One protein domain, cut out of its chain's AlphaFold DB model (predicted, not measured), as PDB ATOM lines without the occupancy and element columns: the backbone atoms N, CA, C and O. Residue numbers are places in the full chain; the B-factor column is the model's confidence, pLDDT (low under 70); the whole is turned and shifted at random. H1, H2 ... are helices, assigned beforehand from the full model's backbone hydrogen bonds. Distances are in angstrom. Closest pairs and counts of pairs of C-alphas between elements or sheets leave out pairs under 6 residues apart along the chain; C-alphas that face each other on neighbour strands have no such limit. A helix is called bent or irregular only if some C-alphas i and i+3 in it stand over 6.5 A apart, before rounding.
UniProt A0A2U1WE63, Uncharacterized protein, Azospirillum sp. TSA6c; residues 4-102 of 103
ATOM      1  N   ASP A   4      60.318  93.132 103.227       74.81
ATOM      2  CA  ASP A   4      61.340  93.587 102.288       74.81
ATOM      3  C   ASP A   4      60.800  94.455 101.158       74.81
ATOM      4  O   ASP A   4      61.358  95.506 100.857       74.81
ATOM      5  N   LYS A   5      59.671  94.068 100.555       80.25
ATOM      6  CA  LYS A   5      59.053  94.868  99.493       80.25
ATOM      7  C   LYS A   5      58.582  96.227 100.019       80.25
ATOM      8  O   LYS A   5      58.659  97.218  99.299       80.25
ATOM      9  N   ARG A   6      58.115  96.286 101.272       83.50
ATOM     10  CA  ARG A   6      57.776  97.549 101.950       83.50
ATOM     11  C   ARG A   6      59.023  98.379 102.245       83.50
ATOM     12  O   ARG A   6      59.000  99.576 101.991       83.50
ATOM     13  N   LEU A   7      60.109  97.755 102.698       81.25
ATOM     14  CA  LEU A   7      61.381  98.436 102.933       81.25
ATOM     15  C   LEU A   7      61.927  99.049 101.634       81.25
ATOM     16  O   LEU A   7      62.176 100.249 101.581       81.25
ATOM     17  N   ARG A   8      61.994  98.261 100.550       81.38
ATOM     18  CA  ARG A   8      62.436  98.712  99.217       81.38
ATOM     19  C   ARG A   8      61.595  99.863  98.658       81.38
ATOM     20  O   ARG A   8      62.122 100.669  97.904       81.38
ATOM     21  N   ALA A   9      60.318  99.965  99.029       86.94
ATOM     22  CA  ALA A   9      59.461 101.083  98.630       86.94
ATOM     23  C   ALA A   9      59.719 102.371  99.437       86.94
ATOM     24  O   ALA A   9      59.459 103.464  98.939       86.94
ATOM     25  N   VAL A  10      60.213 102.260 100.674       86.81
ATOM     26  CA  VAL A  10      60.485 103.409 101.556       86.81
ATOM     27  C   VAL A  10      61.915 103.927 101.386       86.81
ATOM     28  O   VAL A  10      62.117 105.137 101.427       86.81
ATOM     29  N   LEU A  11      62.893 103.045 101.152       84.06
ATOM     30  CA  LEU A  11      64.314 103.409 101.067       84.06
ATOM     31  C   LEU A  11      64.624 104.551 100.077       84.06
ATOM     32  O   LEU A  11      65.357 105.456 100.472       84.06
ATOM     33  N   PRO A  12      64.053 104.607  98.853       87.88
ATOM     34  CA  PRO A  12      64.320 105.709  97.924       87.88
ATOM     35  C   PRO A  12      63.939 107.090  98.477       87.88
ATOM     36  O   PRO A  12      64.587 108.082  98.160       87.88
ATOM     37  N   ARG A  13      62.926 107.161  99.353       88.44
ATOM     38  CA  ARG A  13      62.451 108.419  99.955       88.44
ATOM     39  C   ARG A  13      63.435 109.022 100.958       88.44
ATOM     40  O   ARG A  13      63.352 110.210 101.251       88.44
ATOM     41  N   LEU A  14      64.399 108.239 101.451       84.25
ATOM     42  CA  LEU A  14      65.495 108.759 102.274       84.25
ATOM     43  C   LEU A  14      66.436 109.674 101.476       84.25
ATOM     44  O   LEU A  14      67.070 110.542 102.067       84.25
ATOM     45  N   GLY A  15      66.501 109.503 100.151       84.06
ATOM     46  CA  GLY A  15      67.267 110.359  99.243       84.06
ATOM     47  C   GLY A  15      66.516 111.606  98.766       84.06
ATOM     48  O   GLY A  15      67.061 112.352  97.962       84.06
ATOM     49  N   SER A  16      65.278 111.836  99.224       89.56
ATOM     50  CA  SER A  16      64.496 113.017  98.837       89.56
ATOM     51  C   SER A  16      65.173 114.309  99.298       89.56
ATOM     52  O   SER A  16      65.714 114.374 100.403       89.56
ATOM     53  N   GLU A  17      65.101 115.374  98.498       90.88
ATOM     54  CA  GLU A  17      65.581 116.710  98.881       90.88
ATOM     55  C   GLU A  17      64.680 117.371  99.938       90.88
ATOM     56  O   GLU A  17      65.139 118.204 100.729       90.88
ATOM     57  N   ALA A  18      63.426 116.922 100.058       92.88
ATOM     58  CA  ALA A  18      62.492 117.397 101.066       92.88
ATOM     59  C   ALA A  18      62.792 116.785 102.447       92.88
ATOM     60  O   ALA A  18      62.606 115.590 102.682       92.88
ATOM     61  N   ALA A  19      63.193 117.622 103.410       88.50
ATOM     62  CA  ALA A  19      63.527 117.180 104.768       88.50
ATOM     63  C   ALA A  19      62.374 116.436 105.468       88.50
ATOM     64  O   ALA A  19      62.605 115.423 106.130       88.50
ATOM     65  N   GLY A  20      61.134 116.898 105.280       91.62
ATOM     66  CA  GLY A  20      59.949 116.245 105.845       91.62
ATOM     67  C   GLY A  20      59.726 114.834 105.297       91.62
ATOM     68  O   GLY A  20      59.373 113.929 106.051       91.62
ATOM     69  N   GLU A  21      60.004 114.616 104.010       90.25
ATOM     70  CA  GLU A  21      59.904 113.292 103.396       90.25
ATOM     71  C   GLU A  21      60.996 112.353 103.918       90.25
ATOM     72  O   GLU A  21      60.697 111.209 104.265       90.25
ATOM     73  N   ARG A  22      62.231 112.851 104.082       90.31
ATOM     74  CA  ARG A  22      63.329 112.074 104.681       90.31
ATOM     75  C   ARG A  22      63.013 111.631 106.109       90.31
ATOM     76  O   ARG A  22      63.200 110.462 106.438       90.31
ATOM     77  N   ILE A  23      62.501 112.537 106.947       90.12
ATOM     78  CA  ILE A  23      62.133 112.226 108.339       90.12
ATOM     79  C   ILE A  23      60.996 111.195 108.379       90.12
ATOM     80  O   ILE A  23      61.073 110.210 109.114       90.12
ATOM     81  N   ALA A  24      59.958 111.380 107.559       90.31
ATOM     82  CA  ALA A  24      58.843 110.441 107.487       90.31
ATOM     83  C   ALA A  24      59.285 109.054 106.990       90.31
ATOM     84  O   ALA A  24      58.812 108.034 107.500       90.31
ATOM     85  N   ALA A  25      60.207 109.009 106.024       88.50
ATOM     86  CA  ALA A  25      60.795 107.777 105.522       88.50
ATOM     87  C   ALA A  25      61.625 107.067 106.599       88.50
ATOM     88  O   ALA A  25      61.449 105.865 106.788       88.50
ATOM     89  N   LEU A  26      62.443 107.795 107.367       87.69
ATOM     90  CA  LEU A  26      63.215 107.230 108.477       87.69
ATOM     91  C   LEU A  26      62.297 106.598 109.536       87.69
ATOM     92  O   LEU A  26      62.443 105.419 109.859       87.69
ATOM     93  N   ALA A  27      61.273 107.329 109.982       88.19
ATOM     94  CA  ALA A  27      60.293 106.819 110.942       88.19
ATOM     95  C   ALA A  27      59.475 105.630 110.395       88.19
ATOM     96  O   ALA A  27      58.959 104.801 111.148       88.19
ATOM     97  N   ALA A  28      59.282 105.546 109.076       89.19
ATOM     98  CA  ALA A  28      58.643 104.397 108.439       89.19
ATOM     99  C   ALA A  28      59.576 103.176 108.389       89.19
ATOM    100  O   ALA A  28      59.103 102.064 108.616       89.19
ATOM    101  N   VAL A  29      60.877 103.369 108.146       86.25
ATOM    102  CA  VAL A  29      61.880 102.295 108.207       86.25
ATOM    103  C   VAL A  29      61.944 101.705 109.612       86.25
ATOM    104  O   VAL A  29      61.815 100.492 109.747       86.25
ATOM    105  N   GLU A  30      62.045 102.536 110.651       86.12
ATOM    106  CA  GLU A  30      62.097 102.070 112.045       86.12
ATOM    107  C   GLU A  30      60.875 101.223 112.425       86.12
ATOM    108  O   GLU A  30      61.017 100.153 113.011       86.12
ATOM    109  N   ARG A  31      59.670 101.634 112.010       88.12
ATOM    110  CA  ARG A  31      58.430 100.874 112.257       88.12
ATOM    111  C   ARG A  31      58.355  99.540 111.516       88.12
ATOM    112  O   ARG A  31      57.561  98.677 111.890       88.12
ATOM    113  N   LEU A  32      59.113  99.373 110.435       87.25
ATOM    114  CA  LEU A  32      59.156  98.118 109.684       87.25
ATOM    115  C   LEU A  32      60.117  97.100 110.307       87.25
ATOM    116  O   LEU A  32      59.989  95.907 109.999       87.25
ATOM    117  N   LEU A  33      61.030  97.542 111.179       86.19
ATOM    118  CA  LEU A  33      61.980  96.669 111.855       86.19
ATOM    119  C   LEU A  33      61.264  95.740 112.851       86.19
ATOM    120  O   LEU A  33      60.345  96.159 113.558       86.19
ATOM    121  N   PRO A  34      61.648  94.453 112.912       85.00
ATOM    122  CA  PRO A  34      61.200  93.552 113.965       85.00
ATOM    123  C   PRO A  34      61.561  94.073 115.362       85.00
ATOM    124  O   PRO A  34      62.592  94.717 115.551       85.00
ATOM    125  N   ALA A  35      60.741  93.725 116.356       82.44
ATOM    126  CA  ALA A  35      61.000  94.087 117.745       82.44
ATOM    127  C   ALA A  35      62.405  93.641 118.184       82.44
ATOM    128  O   ALA A  35      62.816  92.497 117.969       82.44
ATOM    129  N   GLY A  36      63.138  94.570 118.796       80.31
ATOM    130  CA  GLY A  36      64.501  94.357 119.262       80.31
ATOM    131  C   GLY A  36      65.582  94.496 118.190       80.31
ATOM    132  O   GLY A  36      66.745  94.378 118.560       80.31
ATOM    133  N   GLN A  37      65.259  94.731 116.915       86.75
ATOM    134  CA  GLN A  37      66.255  95.095 115.903       86.75
ATOM    135  C   GLN A  37      66.364  96.614 115.768       86.75
ATOM    136  O   GLN A  37      65.365  97.330 115.821       86.75
ATOM    137  N   THR A  38      67.582  97.096 115.557       86.31
ATOM    138  CA  THR A  38      67.884  98.510 115.328       86.31
ATOM    139  C   THR A  38      68.265  98.756 113.874       86.31
ATOM    140  O   THR A  38      68.799  97.882 113.190       86.31
ATOM    141  N   LEU A  39      68.033  99.982 113.395       83.25
ATOM    142  CA  LEU A  39      68.443 100.386 112.048       83.25
ATOM    143  C   LEU A  39      69.958 100.238 111.852       83.25
ATOM    144  O   LEU A  39      70.410  99.826 110.788       83.25
ATOM    145  N   ARG A  40      70.730 100.517 112.906       84.94
ATOM    146  CA  ARG A  40      72.182 100.353 112.921       84.94
ATOM    147  C   ARG A  40      72.607  98.915 112.610       84.94
ATOM    148  O   ARG A  40      73.406  98.727 111.704       84.94
ATOM    149  N   GLU A  41      72.047  97.921 113.304       84.88
ATOM    150  CA  GLU A  41      72.373  96.500 113.075       84.88
ATOM    151  C   GLU A  41      72.088  96.082 111.625       84.88
ATOM    152  O   GLU A  41      72.884  95.389 110.997       84.88
ATOM    153  N   VAL A  42      70.961  96.539 111.072       83.88
ATOM    154  CA  VAL A  42      70.564  96.235 109.689       83.88
ATOM    155  C   VAL A  42      71.516  96.877 108.679       83.88
ATOM    156  O   VAL A  42      71.865  96.239 107.685       83.88
ATOM    157  N   ILE A  43      71.967  98.112 108.927       83.00
ATOM    158  CA  ILE A  43      72.961  98.796 108.086       83.00
ATOM    159  C   ILE A  43      74.312  98.082 108.161       83.00
ATOM    160  O   ILE A  43      74.903  97.815 107.120       83.00
ATOM    161  N   GLU A  44      74.794  97.749 109.360       83.88
ATOM    162  CA  GLU A  44      76.085  97.076 109.557       83.88
ATOM    163  C   GLU A  44      76.126  95.725 108.826       83.88
ATOM    164  O   GLU A  44      77.072  95.445 108.086       83.88
ATOM    165  N   VAL A  45      75.064  94.923 108.951       82.06
ATOM    166  CA  VAL A  45      74.920  93.662 108.212       82.06
ATOM    167  C   VAL A  45      74.830  93.911 106.705       82.06
ATOM    168  O   VAL A  45      75.523  93.251 105.933       82.06
ATOM    169  N   GLY A  46      74.034  94.890 106.268       78.12
ATOM    170  CA  GLY A  46      73.937  95.254 104.854       78.12
ATOM    171  C   GLY A  46      75.291  95.628 104.241       78.12
ATOM    172  O   GLY A  46      75.636  95.131 103.172       78.12
ATOM    173  N   LEU A  47      76.091  96.442 104.936       80.19
ATOM    174  CA  LEU A  47      77.433  96.844 104.502       80.19
ATOM    175  C   LEU A  47      78.397  95.655 104.427       80.19
ATOM    176  O   LEU A  47      79.109  95.511 103.435       80.19
ATOM    177  N   PHE A  48      78.376  94.773 105.429       79.25
ATOM    178  CA  PHE A  48      79.196  93.560 105.451       79.25
ATOM    179  C   PHE A  48      78.948  92.658 104.231       79.25
ATOM    180  O   PHE A  48      79.892  92.091 103.676       79.25
ATOM    181  N   TYR A  49      77.689  92.523 103.802       73.62
ATOM    182  CA  TYR A  49      77.315  91.685 102.657       73.62
ATOM    183  C   TYR A  49      77.469  92.383 101.299       73.62
ATOM    184  O   TYR A  49      77.738  91.707 100.303       73.62
ATOM    185  N   LEU A  50      77.367  93.716 101.247       71.75
ATOM    186  CA  LEU A  50      77.708  94.505 100.057       71.75
ATOM    187  C   LEU A  50      79.200  94.388  99.718       71.75
ATOM    188  O   LEU A  50      79.547  94.159  98.559       71.75
ATOM    189  N   ASP A  51      80.064  94.475 100.731       68.31
ATOM    190  CA  ASP A  51      81.521  94.359 100.586       68.31
ATOM    191  C   ASP A  51      81.950  92.964 100.088       68.31
ATOM    192  O   ASP A  51      82.881  92.811  99.299       68.31
ATOM    193  N   ARG A  52      81.198  91.921 100.463       69.06
ATOM    194  CA  ARG A  52      81.501  90.519 100.131       69.06
ATOM    195  C   ARG A  52      80.933  90.006  98.800       69.06
ATOM    196  O   ARG A  52      81.061  88.816  98.532       69.06
ATOM    197  N   ARG A  53      80.353  90.873  97.955       57.75
ATOM    198  CA  ARG A  53      79.727  90.535  96.654       57.75
ATOM    199  C   ARG A  53      78.814  89.301  96.706       57.75
ATOM    200  O   ARG A  53      79.160  88.230  96.216       57.75
ATOM    201  N   GLY A  54      77.585  89.513  97.167       61.06
ATOM    202  CA  GLY A  54      76.453  88.693  96.739       61.06
ATOM    203  C   GLY A  54      75.945  87.730  97.796       61.06
ATOM    204  O   GLY A  54      76.309  86.560  97.835       61.06
ATOM    205  N   VAL A  55      74.982  88.211  98.572       54.28
ATOM    206  CA  VAL A  55      73.904  87.354  99.050       54.28
ATOM    207  C   VAL A  55      72.611  88.122  98.806       54.28
ATOM    208  O   VAL A  55      72.472  89.251  99.266       54.28
ATOM    209  N   ASP A  56      71.659  87.511  98.100       61.50
ATOM    210  CA  ASP A  56      70.289  88.026  97.903       61.50
ATOM    211  C   ASP A  56      69.461  88.057  99.208       61.50
ATOM    212  O   ASP A  56      68.253  88.304  99.195       61.50
ATOM    213  N   ALA A  57      70.092  87.775 100.350       63.53
ATOM    214  CA  ALA A  57      69.437  87.732 101.641       63.53
ATOM    215  C   ALA A  57      69.119  89.150 102.119       63.53
ATOM    216  O   ALA A  57      69.976  90.035 102.138       63.53
ATOM    217  N   SER A  58      67.877  89.345 102.557       78.62
ATOM    218  CA  SER A  58      67.463  90.554 103.258       78.62
ATOM    219  C   SER A  58      68.371  90.804 104.468       78.62
ATOM    220  O   SER A  58      68.447  89.938 105.346       78.62
ATOM    221  N   PRO A  59      68.992  91.991 104.604       78.62
ATOM    222  CA  PRO A  59      69.762  92.334 105.800       78.62
ATOM    223  C   PRO A  59      68.950  92.209 107.101       78.62
ATOM    224  O   PRO A  59      69.498  91.877 108.147       78.62
ATOM    225  N   ILE A  60      67.628  92.406 107.042       81.50
ATOM    226  CA  ILE A  60      66.725  92.262 108.197       81.50
ATOM    227  C   ILE A  60      66.590  90.794 108.618       81.50
ATOM    228  O   ILE A  60      66.638  90.468 109.808       81.50
ATOM    229  N   GLU A  61      66.392  89.901 107.647       84.25
ATOM    230  CA  GLU A  61      66.306  88.462 107.915       84.25
ATOM    231  C   GLU A  61      67.636  87.944 108.454       84.25
ATOM    232  O   GLU A  61      67.665  87.137 109.384       84.25
ATOM    233  N   GLU A  62      68.735  88.476 107.933       85.12
ATOM    234  CA  GLU A  62      70.073  88.091 108.332       85.12
ATOM    235  C   GLU A  62      70.426  88.494 109.763       85.12
ATOM    236  O   GLU A  62      70.907  87.657 110.529       85.12
ATOM    237  N   VAL A  63      70.087  89.719 110.179       85.75
ATOM    238  CA  VAL A  63      70.171  90.126 111.595       85.75
ATOM    239  C   VAL A  63      69.376  89.160 112.479       85.75
ATOM    240  O   VAL A  63      69.843  88.752 113.546       85.75
ATOM    241  N   GLY A  64      68.187  88.746 112.028       85.00
ATOM    242  CA  GLY A  64      67.371  87.746 112.717       85.00
ATOM    243  C   GLY A  64      68.099  86.410 112.886       85.00
ATOM    244  O   GLY A  64      68.193  85.899 114.005       85.00
ATOM    245  N   ARG A  65      68.667  85.870 111.799       86.69
ATOM    246  CA  ARG A  65      69.423  84.607 111.814       86.69
ATOM    247  C   ARG A  65      70.631  84.670 112.743       86.69
ATOM    248  O   ARG A  65      70.791  83.782 113.583       86.69
ATOM    249  N   LEU A  66      71.446  85.720 112.631       86.12
ATOM    250  CA  LEU A  66      72.648  85.906 113.450       86.12
ATOM    251  C   LEU A  66      72.307  85.973 114.939       86.12
ATOM    252  O   LEU A  66      72.955  85.321 115.759       86.12
ATOM    253  N   ARG A  67      71.237  86.687 115.300       87.50
ATOM    254  CA  ARG A  67      70.792  86.769 116.691       87.50
ATOM    255  C   ARG A  67      70.306  85.424 117.224       87.50
ATOM    256  O   ARG A  67      70.672  85.047 118.336       87.50
ATOM    257  N   SER A  68      69.508  84.683 116.455       87.25
ATOM    258  CA  SER A  68      69.075  83.340 116.859       87.25
ATOM    259  C   SER A  68      70.262  82.390 117.041       87.25
ATOM    260  O   SER A  68      70.284  81.624 118.007       87.25
ATOM    261  N   ALA A  69      71.272  82.476 116.172       86.88
ATOM    262  CA  ALA A  69      72.506  81.707 116.302       86.88
ATOM    263  C   ALA A  69      73.287  82.085 117.574       86.88
ATOM    264  O   ALA A  69      73.689  81.195 118.326       86.88
ATOM    265  N   ALA A  70      73.429  83.382 117.866       85.50
ATOM    266  CA  ALA A  70      74.086  83.868 119.078       85.50
ATOM    267  C   ALA A  70      73.362  83.399 120.353       85.50
ATOM    268  O   ALA A  70      73.992  82.900 121.283       85.50
ATOM    269  N   GLN A  71      72.027  83.464 120.378       88.69
ATOM    270  CA  GLN A  71      71.223  82.961 121.498       88.69
ATOM    271  C   GLN A  71      71.357  81.443 121.675       88.69
ATOM    272  O   GLN A  71      71.425  80.945 122.798       88.69
ATOM    273  N   ALA A  72      71.399  80.685 120.577       90.62
ATOM    274  CA  ALA A  72      71.615  79.245 120.630       90.62
ATOM    275  C   ALA A  72      73.026  78.886 121.125       90.62
ATOM    276  O   ALA A  72      73.178  77.909 121.855       90.62
ATOM    277  N   ALA A  73      74.046  79.667 120.758       86.12
ATOM    278  CA  ALA A  73      75.395  79.523 121.300       86.12
ATOM    279  C   ALA A  73      75.418  79.801 122.810       86.12
ATOM    280  O   ALA A  73      75.809  78.921 123.568       86.12
ATOM    281  N   ALA A  74      74.862  80.930 123.259       87.75
ATOM    282  CA  ALA A  74      74.803  81.281 124.680       87.75
ATOM    283  C   ALA A  74      74.098  80.210 125.537       87.75
ATOM    284  O   ALA A  74      74.566  79.867 126.619       87.75
ATOM    285  N   ARG A  75      73.000  79.620 125.038       90.69
ATOM    286  CA  ARG A  75      72.319  78.511 125.732       90.69
ATOM    287  C   ARG A  75      73.186  77.257 125.847       90.69
ATOM    288  O   ARG A  75      73.105  76.568 126.859       90.69
ATOM    289  N   ARG A  76      73.980  76.934 124.821       90.56
ATOM    290  CA  ARG A  76      74.896  75.781 124.858       90.56
ATOM    291  C   ARG A  76      76.026  76.008 125.857       90.56
ATOM    292  O   ARG A  76      76.313  75.096 126.626       90.56
ATOM    293  N   ASP A  77      76.591  77.209 125.888       90.12
ATOM    294  CA  ASP A  77      77.638  77.577 126.845       90.12
ATOM    295  C   ASP A  77      77.132  77.468 128.290       90.12
ATOM    296  O   ASP A  77      77.798  76.878 129.140       90.12
ATOM    297  N   GLU A  78      75.919  77.955 128.562       91.88
ATOM    298  CA  GLU A  78      75.296  77.840 129.886       91.88
ATOM    299  C   GLU A  78      75.081  76.371 130.288       91.88
ATOM    300  O   GLU A  78      75.429  75.952 131.392       91.88
ATOM    301  N   GLN A  79      74.584  75.544 129.363       92.00
ATOM    302  CA  GLN A  79      74.428  74.105 129.598       92.00
ATOM    303  C   GLN A  79      75.768  73.408 129.862       92.00
ATOM    304  O   GLN A  79      75.840  72.515 130.709       92.00
ATOM    305  N   GLN A  80      76.832  73.789 129.153       90.38
ATOM    306  CA  GLN A  80      78.170  73.245 129.378       90.38
ATOM    307  C   GLN A  80      78.709  73.626 130.758       90.38
ATOM    308  O   GLN A  80      79.209  72.752 131.465       90.38
ATOM    309  N   ARG A  81      78.545  74.885 131.178       91.75
ATOM    310  CA  ARG A  81      78.928  75.335 132.526       91.75
ATOM    311  C   ARG A  81      78.188  74.563 133.612       91.75
ATOM    312  O   ARG A  81      78.824  74.071 134.539       91.75
ATOM    313  N   GLY A  82      76.878  74.371 133.455       92.31
ATOM    314  CA  GLY A  82      76.079  73.570 134.386       92.31
ATOM    315  C   GLY A  82      76.549  72.114 134.482       92.31
ATOM    316  O   GLY A  82      76.643  71.563 135.577       92.31
ATOM    317  N   ARG A  83      76.917  71.494 133.351       91.50
ATOM    318  CA  ARG A  83      77.480  70.130 133.333       91.50
ATOM    319  C   ARG A  83      78.827  70.045 134.046       91.50
ATOM    320  O   ARG A  83      79.043  69.089 134.783       91.50
ATOM    321  N   ILE A  84      79.711  71.022 133.842       93.31
ATOM    322  CA  ILE A  84      81.014  71.075 134.521       93.31
ATOM    323  C   ILE A  84      80.811  71.200 136.032       93.31
ATOM    324  O   ILE A  84      81.360  70.396 136.777       93.31
ATOM    325  N   ALA A  85      79.953  72.119 136.481       92.31
ATOM    326  CA  ALA A  85      79.663  72.293 137.903       92.31
ATOM    327  C   ALA A  85      79.084  71.016 138.547       92.31
ATOM    328  O   ALA A  85      79.467  70.648 139.656       92.31
ATOM    329  N   ALA A  86      78.199  70.302 137.841       92.56
ATOM    330  CA  ALA A  86      77.657  69.026 138.311       92.56
ATOM    331  C   ALA A  86      78.735  67.932 138.417       92.56
ATOM    332  O   ALA A  86      78.752  67.177 139.389       92.56
ATOM    333  N   LEU A  87      79.655  67.861 137.449       93.38
ATOM    334  CA  LEU A  87      80.793  66.938 137.495       93.38
ATOM    335  C   LEU A  87      81.742  67.272 138.652       93.38
ATOM    336  O   LEU A  87      82.159  66.369 139.372       93.38
ATOM    337  N   GLU A  88      82.050  68.550 138.872       95.25
ATOM    338  CA  GLU A  88      82.883  68.995 139.996       95.25
ATOM    339  C   GLU A  88      82.261  68.637 141.350       95.25
ATOM    340  O   GLU A  88      82.970  68.182 142.252       95.25
ATOM    341  N   ALA A  89      80.940  68.793 141.489       94.00
ATOM    342  CA  ALA A  89      80.211  68.380 142.684       94.00
ATOM    343  C   ALA A  89      80.288  66.859 142.893       94.00
ATOM    344  O   ALA A  89      80.671  66.412 143.971       94.00
ATOM    345  N   ALA A  90      80.039  66.065 141.846       92.94
ATOM    346  CA  ALA A  90      80.113  64.606 141.922       92.94
ATOM    347  C   ALA A  90      81.522  64.101 142.282       92.94
ATOM    348  O   ALA A  90      81.665  63.183 143.090       92.94
ATOM    349  N   ILE A  91      82.574  64.718 141.729       94.25
ATOM    350  CA  ILE A  91      83.968  64.401 142.079       94.25
ATOM    351  C   ILE A  91      84.233  64.727 143.552       94.25
ATOM    352  O   ILE A  91      84.849  63.928 144.258       94.25
ATOM    353  N   ARG A  92      83.770  65.885 144.036       94.06
ATOM    354  CA  ARG A  92      83.944  66.290 145.437       94.06
ATOM    355  C   ARG A  92      83.253  65.323 146.395       94.06
ATOM    356  O   ARG A  92      83.870  64.929 147.384       94.06
ATOM    357  N   ASP A  93      82.032  64.910 146.076       95.69
ATOM    358  CA  ASP A  93      81.271  63.950 146.876       95.69
ATOM    359  C   ASP A  93      81.938  62.572 146.883       95.69
ATOM    360  O   ASP A  93      82.116  61.981 147.948       95.69
ATOM    361  N   ALA A  94      82.398  62.086 145.726       93.00
ATOM    362  CA  ALA A  94      83.136  60.826 145.639       93.00
ATOM    363  C   ALA A  94      84.424  60.861 146.481       93.00
ATOM    364  O   ALA A  94      84.720  59.919 147.216       93.00
ATOM    365  N   LEU A  95      85.173  61.968 146.437       94.75
ATOM    366  CA  LEU A  95      86.367  62.150 147.265       94.75
ATOM    367  C   LEU A  95      86.040  62.196 148.766       94.75
ATOM    368  O   LEU A  95      86.824  61.682 149.565       94.75
ATOM    369  N   ALA A  96      84.915  62.797 149.160       93.00
ATOM    370  CA  ALA A  96      84.468  62.819 150.551       93.00
ATOM    371  C   ALA A  96      84.109  61.410 151.051       93.00
ATOM    372  O   ALA A  96      84.558  61.018 152.127       93.00
ATOM    373  N   GLN A  97      83.393  60.626 150.241       91.50
ATOM    374  CA  GLN A  97      83.047  59.236 150.557       91.50
ATOM    375  C   GLN A  97      84.295  58.353 150.706       91.50
ATOM    376  O   GLN A  97      84.387  57.571 151.649       91.50
ATOM    377  N   ILE A  98      85.295  58.513 149.830       92.06
ATOM    378  CA  ILE A  98      86.567  57.772 149.922       92.06
ATOM    379  C   ILE A  98      87.319  58.095 151.221       92.06
ATOM    380  O   ILE A  98      87.941  57.205 151.797       92.06
ATOM    381  N   ARG A  99      87.284  59.352 151.689       87.31
ATOM    382  CA  ARG A  99      87.905  59.729 152.971       87.31
ATOM    383  C   ARG A  99      87.161  59.117 154.152       87.31
ATOM    384  O   ARG A  99      87.802  58.514 154.994       87.31
ATOM    385  N   GLN A 100      85.831  59.203 154.163       85.94
ATOM    386  CA  GLN A 100      85.005  58.623 155.228       85.94
ATOM    387  C   GLN A 100      85.140  57.100 155.331       85.94
ATOM    388  O   GLN A 100      85.064  56.567 156.423       85.94
ATOM    389  N   ALA A 101      85.348  56.396 154.215       79.00
ATOM    390  CA  ALA A 101      85.556  54.947 154.215       79.00
ATOM    391  C   ALA A 101      86.959  54.514 154.693       79.00
ATOM    392  O   ALA A 101      87.220  53.316 154.809       79.00
ATOM    393  N   ARG A 102      87.884  55.465 154.883       72.44
ATOM    394  CA  ARG A 102      89.255  55.224 155.361       72.44
ATOM    395  C   ARG A 102      89.441  55.500 156.854       72.44
ATOM    396  O   ARG A 102      90.444  55.030 157.390       72.44
TER     397      ARG A 102
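This is residues 4 to 102 of the 103 residues of an uncharacterized protein of Azospirillum sp. TSA6c (UniProt A0A2U1WE63). A small head of three helices and the first turns of a fourth stands at one end of a very long helical arm, H4, which sticks out into the open with residues 68 to 102, of which 68 to 100 belong to H4. In the head, H1 and H2 fold back on each other as a hairpin, and H3 is set crosswise to the beginning of H4. The printed part has 99 residues with four named helices, in the order H1, H2, H3, H4, and no named strand; the class is all helix. The whole is extended, with a radius of gyration of the C-alphas of 24.8 A, and spans 87 by 29 by 18 A, the arm making the length.

H1 is residues 4 to 15, 18.0 A from first to last C-alpha, and begins with C-alpha 4 at (61.340, 93.587, 102.288). It is only just irregular: C-alphas 9 and 12 are 6.7 A apart, and its line is a rough one. H2 is residues 19 to 32, 20.2 A long. H3 is residues 39 to 51, 18.4 A long. H4 is residues 59 to 100, 61.7 A from C-alpha 59 at (69.762, 92.334, 105.800) to C-alpha 100 at (85.005, 58.623, 155.228).

H1 and H2 form a helical hairpin: they touch, with the C-alphas of Leu 14 and Arg 22 closest at 4.6 A, and run opposite ways at a shallow tilt of 23 degrees. H2 and H3 are close but not clearly touching, their closest C-alphas being those of Glu 30 and Leu 39 at 6.6 A. Their lines are about perpendicular, at 90 degrees. H3 touches H4 with residues 41 to 46 alone, and H4 touches H3 with residues 59 to 63 alone. The closest C-alphas of these two are those of Gly 46 and Pro 59, 5.2 A apart, and their lines are about perpendicular, at 79 degrees. H1 and H3 are apart, as are H2 and H4; H1 and H4 are only just apart, with closest C-alphas at 8.1 A. In H2, H3 and H4 every O i to N i+4 pair is within hydrogen-bond range; in H1 4 of 8 are.

The C-alphas of Glu 17 and Arg 102, the two farthest apart, are 86.8 A from each other. Without the stretch that stands free, the body has 64 residues and spans 34 by 27 by 19 A. The printed part has no cut. The link from H1 to H2 is tight, and those from H2 to H3 and from H3 to H4 are short. The mean pLDDT of the printed part is 85.2; residues 51 to 57 are under 70.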